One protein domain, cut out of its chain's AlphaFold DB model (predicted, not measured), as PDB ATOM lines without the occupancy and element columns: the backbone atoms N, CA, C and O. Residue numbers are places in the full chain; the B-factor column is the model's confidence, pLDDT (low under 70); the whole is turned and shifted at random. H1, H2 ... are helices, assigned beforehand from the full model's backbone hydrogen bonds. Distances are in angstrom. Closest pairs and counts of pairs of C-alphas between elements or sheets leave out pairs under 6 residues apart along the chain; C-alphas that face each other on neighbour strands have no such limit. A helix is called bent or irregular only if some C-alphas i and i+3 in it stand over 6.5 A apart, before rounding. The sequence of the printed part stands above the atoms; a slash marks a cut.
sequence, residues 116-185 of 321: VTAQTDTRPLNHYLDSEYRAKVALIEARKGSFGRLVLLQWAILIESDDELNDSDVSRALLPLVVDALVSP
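Overview. This is residues 116 to 185 of the 321 residues of an uncharacterized protein of Gammaproteobacteria bacterium (UniProt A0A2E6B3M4). Two long helices, H3 and H4, run side by side in opposite ways as one loose layer, and the two earlier helices cover one face of it. H2 crosses on H4, and the short H1 packs on the second half of H3. The printed part has 70 residues with four named helices, H1 to H4 in chain order, and no named strand: all helix. It is compact, with a radius of gyration of the C-alphas of 11.4 A, and rounded, spanning 31 by 25 by 19 A.

Arrangement. Start at H1, residues 123 to 127, and H2, residues 131 to 142: they are close but not clearly touching, with the closest C-alphas, Asn 126 and Arg 134, 6.3 A apart. Next comes H3, residues 147 to 161, which touches H1 with residues 155 to 160 alone; the closest C-alphas are Leu 125 and Ala 156, 5.9 A. H2 and H3 touch only at the corner, closest at C-alphas 141 and 149, 5.7 A. Last, H4, residues 169 to 183, touches H2 at a steep tilt of 48 degrees, the same way, with the C-alphas of Tyr 133 and Pro 176 closest at 6.4 A. H3 and H4 are close but not clearly touching, at a shallow tilt of 14 degrees, opposite ways; their closest C-alphas, Gly 148 and Leu 182, are 5.6 A apart. H1 and H4 are near each other. Each O i to N i+4 pair is within hydrogen-bond range in H2 and H3, against 9 of 11 in H4 and 0 of 1 in H1, where 1 of 2 O i to N i+3 pairs is.

Along the chain. Find C-alpha 123 at (124.802, 107.682, 123.025), where H1 begins its 8.0 A. H2 measures 16.6 A and H3 21.2 A. H4 runs 22.4 A to C-alpha 183 at (119.276, 95.557, 111.857); it is only just irregular, with C-alphas 173 and 176 6.6 A apart.

Size, cuts and confidence. The C-alphas farthest apart, Val 116 and Asp 169, are 32.6 A apart. The printed part has no cut and no long link. Look for pLDDT under 70 at residues 116 to 120, 144 to 146 and 165 to 167.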
ATOM      1  N   VAL A 116     124.664  92.043 131.983       51.22
ATOM      2  CA  VAL A 116     126.004  92.462 132.451       51.22
ATOM      3  C   VAL A 116     126.405  93.845 131.901       51.22
ATOM      4  O   VAL A 116     127.421  94.407 132.296       51.22
ATOM      5  N   THR A 117     125.605  94.470 131.031       51.72
ATOM      6  CA  THR A 117     125.966  95.727 130.334       51.72
ATOM      7  C   THR A 117     125.198  96.950 130.845       51.72
ATOM      8  O   THR A 117     124.682  97.752 130.068       51.72
ATOM      9  N   ALA A 118     125.133  97.130 132.165       52.88
ATOM     10  CA  ALA A 118     124.502  98.300 132.788       52.88
ATOM     11  C   ALA A 118     125.368  99.585 132.760       52.88
ATOM     12  O   ALA A 118     124.927 100.618 133.257       52.88
ATOM     13  N   GLN A 119     126.589  99.545 132.209       53.88
ATOM     14  CA  GLN A 119     127.580 100.625 132.364       53.88
ATOM     15  C   GLN A 119     128.138 101.223 131.066       53.88
ATOM     16  O   GLN A 119     128.979 102.112 131.132       53.88
ATOM     17  N   THR A 120     127.682 100.781 129.896       57.28
ATOM     18  CA  THR A 120     128.201 101.256 128.603       57.28
ATOM     19  C   THR A 120     127.050 101.810 127.765       57.28
ATOM     20  O   THR A 120     126.047 101.121 127.563       57.28
ATOM     21  N   ASP A 121     127.176 103.064 127.329       73.12
ATOM     22  CA  ASP A 121     126.126 103.841 126.663       73.12
ATOM     23  C   ASP A 121     126.474 104.029 125.178       73.12
ATOM     24  O   ASP A 121     127.584 104.444 124.853       73.12
ATOM     25  N   THR A 122     125.550 103.723 124.261       78.44
ATOM     26  CA  THR A 122     125.771 103.929 122.816       78.44
ATOM     27  C   THR A 122     125.541 105.381 122.388       78.44
ATOM     28  O   THR A 122     125.809 105.726 121.237       78.44
ATOM     29  N   ARG A 123     125.086 106.261 123.297       81.00
ATOM     30  CA  ARG A 123     124.802 107.682 123.025       81.00
ATOM     31  C   ARG A 123     125.868 108.448 122.232       81.00
ATOM     32  O   ARG A 123     125.434 109.272 121.422       81.00
ATOM     33  N   PRO A 124     127.192 108.218 122.383       84.19
ATOM     34  CA  PRO A 124     128.202 108.892 121.561       84.19
ATOM     35  C   PRO A 124     127.978 108.720 120.048       84.19
ATOM     36  O   PRO A 124     128.232 109.636 119.269       84.19
ATOM     37  N   LEU A 125     127.393 107.595 119.625       82.31
ATOM     38  CA  LEU A 125     127.091 107.302 118.222       82.31
ATOM     39  C   LEU A 125     126.028 108.232 117.623       82.31
ATOM     40  O   LEU A 125     126.033 108.484 116.419       82.31
ATOM     41  N   ASN A 126     125.129 108.782 118.445       84.56
ATOM     42  CA  ASN A 126     124.020 109.611 117.968       84.56
ATOM     43  C   ASN A 126     124.494 110.881 117.255       84.56
ATOM     44  O   ASN A 126     123.756 111.412 116.426       84.56
ATOM     45  N   HIS A 127     125.704 111.362 117.549       83.50
ATOM     46  CA  HIS A 127     126.285 112.520 116.870       83.50
ATOM     47  C   HIS A 127     126.454 112.292 115.356       83.50
ATOM     48  O   HIS A 127     126.293 113.222 114.572       83.50
ATOM     49  N   TYR A 128     126.695 111.046 114.945       81.94
ATOM     50  CA  TYR A 128     127.010 110.657 113.566       81.94
ATOM     51  C   TYR A 128     125.817 110.082 112.801       81.94
ATOM     52  O   TYR A 128     125.914 109.830 111.604       81.94
ATOM     53  N   LEU A 129     124.701 109.844 113.492       84.94
ATOM     54  CA  LEU A 129     123.511 109.202 112.942       84.94
ATOM     55  C   LEU A 129     122.364 110.201 112.825       84.94
ATOM     56  O   LEU A 129     122.136 111.008 113.732       84.94
ATOM     57  N   ASP A 130     121.606 110.111 111.737       87.38
ATOM     58  CA  ASP A 130     120.357 110.851 111.571       87.38
ATOM     59  C   ASP A 130     119.210 110.243 112.403       87.38
ATOM     60  O   ASP A 130     119.372 109.261 113.135       87.38
ATOM     61  N   SER A 131     118.016 110.832 112.314       86.31
ATOM     62  CA  SER A 131     116.847 110.341 113.049       86.31
ATOM     63  C   SER A 131     116.425 108.915 112.676       86.31
ATOM     64  O   SER A 131     115.905 108.209 113.538       86.31
ATOM     65  N   GLU A 132     116.636 108.484 111.429       88.81
ATOM     66  CA  GLU A 132     116.290 107.134 110.975       88.81
ATOM     67  C   GLU A 132     117.236 106.101 111.600       88.81
ATOM     68  O   GLU A 132     116.796 105.131 112.224       88.81
ATOM     69  N   TYR A 133     118.545 106.333 111.503       85.62
ATOM     70  CA  TYR A 133     119.554 105.419 112.029       85.62
ATOM     71  C   TYR A 133     119.581 105.378 113.560       85.62
ATOM     72  O   TYR A 133     119.810 104.315 114.138       85.62
ATOM     73  N   ARG A 134     119.253 106.482 114.241       87.56
ATOM     74  CA  ARG A 134     119.046 106.481 115.703       87.56
ATOM     75  C   ARG A 134     117.896 105.563 116.119       87.56
ATOM     76  O   ARG A 134     118.014 104.843 117.108       87.56
ATOM     77  N   ALA A 135     116.801 105.536 115.355       86.00
ATOM     78  CA  ALA A 135     115.696 104.611 115.614       86.00
ATOM     79  C   ALA A 135     116.127 103.149 115.408       86.00
ATOM     80  O   ALA A 135     115.789 102.283 116.215       86.00
ATOM     81  N   LYS A 136     116.937 102.874 114.377       86.81
ATOM     82  CA  LYS A 136     117.538 101.550 114.138       86.81
ATOM     83  C   LYS A 136     118.470 101.110 115.276       86.81
ATOM     84  O   LYS A 136     118.398  99.958 115.697       86.81
ATOM     85  N   VAL A 137     119.288 102.013 115.820       86.25
ATOM     86  CA  VAL A 137     120.121 101.741 117.006       86.25
ATOM     87  C   VAL A 137     119.256 101.387 118.214       86.25
ATOM     88  O   VAL A 137     119.498 100.358 118.840       86.25
ATOM     89  N   ALA A 138     118.187 102.143 118.479       85.38
ATOM     90  CA  ALA A 138     117.263 101.836 119.571       85.38
ATOM     91  C   ALA A 138     116.600 100.450 119.413       85.38
ATOM     92  O   ALA A 138     116.412  99.737 120.399       85.38
ATOM     93  N   LEU A 139     116.295 100.022 118.178       82.44
ATOM     94  CA  LEU A 139     115.808  98.664 117.901       82.44
ATOM     95  C   LEU A 139     116.845  97.583 118.238       82.44
ATOM     96  O   LEU A 139     116.474  96.509 118.717       82.44
ATOM     97  N   ILE A 140     118.129  97.844 117.984       80.44
ATOM     98  CA  ILE A 140     119.225  96.925 118.320       80.44
ATOM     99  C   ILE A 140     119.421  96.865 119.839       80.44
ATOM    100  O   ILE A 140     119.557  95.776 120.387       80.44
ATOM    101  N   GLU A 141     119.381  98.003 120.533       79.00
ATOM    102  CA  GLU A 141     119.491  98.055 121.995       79.00
ATOM    103  C   GLU A 141     118.317  97.376 122.707       79.00
ATOM    104  O   GLU A 141     118.508  96.723 123.735       79.00
ATOM    105  N   ALA A 142     117.110  97.484 122.142       77.62
ATOM    106  CA  ALA A 142     115.919  96.815 122.656       77.62
ATOM    107  C   ALA A 142     116.032  95.280 122.593       77.62
ATOM    108  O   ALA A 142     115.425  94.587 123.415       77.62
ATOM    109  N   ARG A 143     116.840  94.732 121.669       75.00
ATOM    110  CA  ARG A 143     117.240  93.315 121.669       75.00
ATOM    111  C   ARG A 143     118.329  93.101 122.728       75.00
ATOM    112  O   ARG A 143     119.519  93.029 122.419       75.00
ATOM    113  N   LYS A 144     117.918  93.049 124.000       59.97
ATOM    114  CA  LYS A 144     118.812  92.776 125.141       59.97
ATOM    115  C   LYS A 144     119.661  91.525 124.881       59.97
ATOM    116  O   LYS A 144     119.129  90.532 124.408       59.97
ATOM    117  N   GLY A 145     120.957  91.598 125.196       61.16
ATOM    118  CA  GLY A 145     121.912  90.490 125.034       61.16
ATOM    119  C   GLY A 145     122.559  90.368 123.648       61.16
ATOM    120  O   GLY A 145     123.596  89.716 123.525       61.16
ATOM    121  N   SER A 146     122.029  91.054 122.627       68.94
ATOM    122  CA  SER A 146     122.376  90.727 121.244       68.94
ATOM    123  C   SER A 146     123.776  91.172 120.822       68.94
ATOM    124  O   SER A 146     124.237  92.269 121.153       68.94
ATOM    125  N   PHE A 147     124.426  90.352 119.987       74.81
ATOM    126  CA  PHE A 147     125.726  90.630 119.357       74.81
ATOM    127  C   PHE A 147     125.795  92.030 118.721       74.81
ATOM    128  O   PHE A 147     126.826  92.694 118.791       74.81
ATOM    129  N   GLY A 148     124.682  92.514 118.158       76.50
ATOM    130  CA  GLY A 148     124.613  93.860 117.587       76.50
ATOM    131  C   GLY A 148     124.870  94.971 118.606       76.50
ATOM    132  O   GLY A 148     125.581  95.920 118.289       76.50
ATOM    133  N   ARG A 149     124.390  94.838 119.849       80.19
ATOM    134  CA  ARG A 149     124.652  95.823 120.907       80.19
ATOM    135  C   ARG A 149     126.132  95.850 121.289       80.19
ATOM    136  O   ARG A 149     126.685  96.929 121.457       80.19
ATOM    137  N   LEU A 150     126.790  94.690 121.366       81.12
ATOM    138  CA  LEU A 150     128.235  94.613 121.627       81.12
ATOM    139  C   LEU A 150     129.050  95.302 120.529       81.12
ATOM    140  O   LEU A 150     129.992  96.027 120.833       81.12
ATOM    141  N   VAL A 151     128.662  95.123 119.263       83.62
ATOM    142  CA  VAL A 151     129.307  95.810 118.135       83.62
ATOM    143  C   VAL A 151     129.143  97.326 118.259       83.62
ATOM    144  O   VAL A 151     130.127  98.046 118.112       83.62
ATOM    145  N   LEU A 152     127.942  97.816 118.581       85.81
ATOM    146  CA  LEU A 152     127.698  99.250 118.775       85.81
ATOM    147  C   LEU A 152     128.507  99.822 119.946       85.81
ATOM    148  O   LEU A 152     129.102 100.884 119.810       85.81
ATOM    149  N   LEU A 153     128.583  99.109 121.070       84.25
ATOM    150  CA  LEU A 153     129.391  99.530 122.217       84.25
ATOM    151  C   LEU A 153     130.881  99.580 121.883       84.25
ATOM    152  O   LEU A 153     131.553 100.543 122.239       84.25
ATOM    153  N   GLN A 154     131.388  98.587 121.151       84.31
ATOM    154  CA  GLN A 154     132.773  98.590 120.690       84.31
ATOM    155  C   GLN A 154     133.056  99.794 119.785       84.31
ATOM    156  O   GLN A 154     134.100 100.424 119.915       84.31
ATOM    157  N   TRP A 155     132.126 100.137 118.892       86.44
ATOM    158  CA  TRP A 155     132.231 101.324 118.042       86.44
ATOM    159  C   TRP A 155     132.183 102.630 118.838       86.44
ATOM    160  O   TRP A 155     132.984 103.520 118.568       86.44
ATOM    161  N   ALA A 156     131.289 102.738 119.825       86.00
ATOM    162  CA  ALA A 156     131.198 103.910 120.694       86.00
ATOM    163  C   ALA A 156     132.524 104.152 121.431       86.00
ATOM    164  O   ALA A 156     133.039 105.264 121.403       86.00
ATOM    165  N   ILE A 157     133.116 103.088 121.988       84.25
ATOM    166  CA  ILE A 157     134.422 103.142 122.659       84.25
ATOM    167  C   ILE A 157     135.528 103.551 121.683       84.25
ATOM    168  O   ILE A 157     136.337 104.408 122.018       84.25
ATOM    169  N   LEU A 158     135.576 102.955 120.483       82.62
ATOM    170  CA  LEU A 158     136.609 103.263 119.489       82.62
ATOM    171  C   LEU A 158     136.590 104.741 119.086       82.62
ATOM    172  O   LEU A 158     137.644 105.370 119.079       82.62
ATOM    173  N   ILE A 159     135.406 105.292 118.804       81.44
ATOM    174  CA  ILE A 159     135.238 106.702 118.423       81.44
ATOM    175  C   ILE A 159     135.590 107.635 119.585       81.44
ATOM    176  O   ILE A 159     136.222 108.660 119.370       81.44
ATOM    177  N   GLU A 160     135.203 107.286 120.813       81.88
ATOM    178  CA  GLU A 160     135.504 108.101 121.995       81.88
ATOM    179  C   GLU A 160     136.997 108.064 122.368       81.88
ATOM    180  O   GLU A 160     137.517 109.020 122.932       81.88
ATOM    181  N   SER A 161     137.697 106.970 122.047       80.81
ATOM    182  CA  SER A 161     139.116 106.789 122.380       80.81
ATOM    183  C   SER A 161     140.104 107.380 121.372       80.81
ATOM    184  O   SER A 161     141.275 107.542 121.713       80.81
ATOM    185  N   ASP A 162     139.664 107.654 120.141       76.88
ATOM    186  CA  ASP A 162     140.530 108.058 119.032       76.88
ATOM    187  C   ASP A 162     140.076 109.404 118.443       76.88
ATOM    188  O   ASP A 162     139.100 109.483 117.691       76.88
ATOM    189  N   ASP A 163     140.810 110.466 118.789       71.69
ATOM    190  CA  ASP A 163     140.518 111.844 118.382       71.69
ATOM    191  C   ASP A 163     140.536 112.045 116.851       71.69
ATOM    192  O   ASP A 163     139.808 112.901 116.349       71.69
ATOM    193  N   GLU A 164     141.305 111.255 116.080       73.25
ATOM    194  CA  GLU A 164     141.301 111.345 114.607       73.25
ATOM    195  C   GLU A 164     140.026 110.739 114.003       73.25
ATOM    196  O   GLU A 164     139.487 111.247 113.015       73.25
ATOM    197  N   LEU A 165     139.509 109.663 114.601       67.62
ATOM    198  CA  LEU A 165     138.257 109.024 114.184       67.62
ATOM    199  C   LEU A 165     137.021 109.832 114.609       67.62
ATOM    200  O   LEU A 165     136.013 109.815 113.890       67.62
ATOM    201  N   ASN A 166     137.123 110.566 115.718       65.12
ATOM    202  CA  ASN A 166     136.069 111.390 116.315       65.12
ATOM    203  C   ASN A 166     135.649 112.611 115.465       65.12
ATOM    204  O   ASN A 166     134.565 113.148 115.649       65.12
ATOM    205  N   ASP A 167     136.447 113.055 114.492       66.38
ATOM    206  CA  ASP A 167     136.023 114.129 113.567       66.38
ATOM    207  C   ASP A 167     136.091 113.715 112.089       66.38
ATOM    208  O   ASP A 167     136.070 114.534 111.169       66.38
ATOM    209  N   SER A 168     136.164 112.406 111.839       75.06
ATOM    210  CA  SER A 168     136.338 111.870 110.492       75.06
ATOM    211  C   SER A 168     135.020 111.779 109.711       75.06
ATOM    212  O   SER A 168     134.016 111.246 110.181       75.06
ATOM    213  N   ASP A 169     135.037 112.177 108.437       79.19
ATOM    214  CA  ASP A 169     133.944 111.865 107.495       79.19
ATOM    215  C   ASP A 169     133.771 110.349 107.286       79.19
ATOM    216  O   ASP A 169     132.721 109.870 106.853       79.19
ATOM    217  N   VAL A 170     134.797 109.575 107.648       77.50
ATOM    218  CA  VAL A 170     134.804 108.114 107.607       77.50
ATOM    219  C   VAL A 170     133.804 107.526 108.605       77.50
ATOM    220  O   VAL A 170     133.046 106.634 108.228       77.50
ATOM    221  N   SER A 171     133.738 108.023 109.846       80.00
ATOM    222  CA  SER A 171     132.779 107.525 110.845       80.00
ATOM    223  C   SER A 171     131.334 107.851 110.449       80.00
ATOM    224  O   SER A 171     130.465 106.983 110.542       80.00
ATOM    225  N   ARG A 172     131.095 109.046 109.886       81.62
ATOM    226  CA  ARG A 172     129.792 109.450 109.320       81.62
ATOM    227  C   ARG A 172     129.353 108.560 108.154       81.62
ATOM    228  O   ARG A 172     128.165 108.288 108.019       81.62
ATOM    229  N   ALA A 173     130.289 108.084 107.332       82.38
ATOM    230  CA  ALA A 173     129.987 107.191 106.213       82.38
ATOM    231  C   ALA A 173     129.815 105.717 106.633       82.38
ATOM    232  O   ALA A 173     128.949 105.020 106.105       82.38
ATOM    233  N   LEU A 174     130.634 105.222 107.568       82.81
ATOM    234  CA  LEU A 174     130.669 103.803 107.943       82.81
ATOM    235  C   LEU A 174     129.652 103.420 109.020       82.81
ATOM    236  O   LEU A 174     129.178 102.288 109.033       82.81
ATOM    237  N   LEU A 175     129.309 104.318 109.942       85.94
ATOM    238  CA  LEU A 175     128.424 103.961 111.049       85.94
ATOM    239  C   LEU A 175     126.989 103.607 110.597       85.94
ATOM    240  O   LEU A 175     126.486 102.574 111.047       85.94
ATOM    241  N   PRO A 176     126.342 104.353 109.677       86.12
ATOM    242  CA  PRO A 176     125.029 103.973 109.141       86.12
ATOM    243  C   PRO A 176     125.057 102.590 108.478       86.12
ATOM    244  O   PRO A 176     124.186 101.750 108.700       86.12
ATOM    245  N   LEU A 177     126.140 102.329 107.749       83.25
ATOM    246  CA  LEU A 177     126.424 101.088 107.044       83.25
ATOM    247  C   LEU A 177     126.455  99.872 107.990       83.25
ATOM    248  O   LEU A 177     125.870  98.822 107.718       83.25
ATOM    249  N   VAL A 178     127.120 100.031 109.139       84.12
ATOM    250  CA  VAL A 178     127.181  99.018 110.201       84.12
ATOM    251  C   VAL A 178     125.814  98.835 110.860       84.12
ATOM    252  O   VAL A 178     125.406  97.702 111.110       84.12
ATOM    253  N   VAL A 179     125.082  99.920 111.118       85.38
ATOM    254  CA  VAL A 179     123.740  99.849 111.715       85.38
ATOM    255  C   VAL A 179     122.779  99.069 110.811       85.38
ATOM    256  O   VAL A 179     122.118  98.154 111.300       85.38
ATOM    257  N   ASP A 180     122.746  99.339 109.502       84.94
ATOM    258  CA  ASP A 180     121.909  98.586 108.552       84.94
ATOM    259  C   ASP A 180     122.256  97.091 108.536       84.94
ATOM    260  O   ASP A 180     121.367  96.229 108.587       84.94
ATOM    261  N   ALA A 181     123.552  96.766 108.577       83.06
ATOM    262  CA  ALA A 181     124.010  95.386 108.660       83.06
ATOM    263  C   ALA A 181     123.496  94.659 109.913       83.06
ATOM    264  O   ALA A 181     123.118  93.485 109.836       83.06
ATOM    265  N   LEU A 182     123.464  95.355 111.054       82.88
ATOM    266  CA  LEU A 182     123.036  94.823 112.349       82.88
ATOM    267  C   LEU A 182     121.513  94.726 112.496       82.88
ATOM    268  O   LEU A 182     121.024  93.826 113.186       82.88
ATOM    269  N   VAL A 183     120.748  95.611 111.849       84.12
ATOM    270  CA  VAL A 183     119.276  95.557 111.857       84.12
ATOM    271  C   VAL A 183     118.776  94.309 111.134       84.12
ATOM    272  O   VAL A 183     117.898  93.601 111.649       84.12
ATOM    273  N   SER A 184     119.368  93.994 109.976       81.38
ATOM    274  CA  SER A 184     118.986  92.842 109.151       81.38
ATOM    275  C   SER A 184     120.144  91.877 108.843       81.38
ATOM    276  O   SER A 184     120.467  91.673 107.672       81.38
ATOM    277  N   PRO A 185     120.709  91.168 109.845       79.31
ATOM    278  CA  PRO A 185     121.906  90.340 109.656       79.31
ATOM    279  C   PRO A 185     121.736  89.234 108.613       79.31
ATOM    280  O   PRO A 185     122.678  88.903 107.901       79.31
TER     281      PRO A 185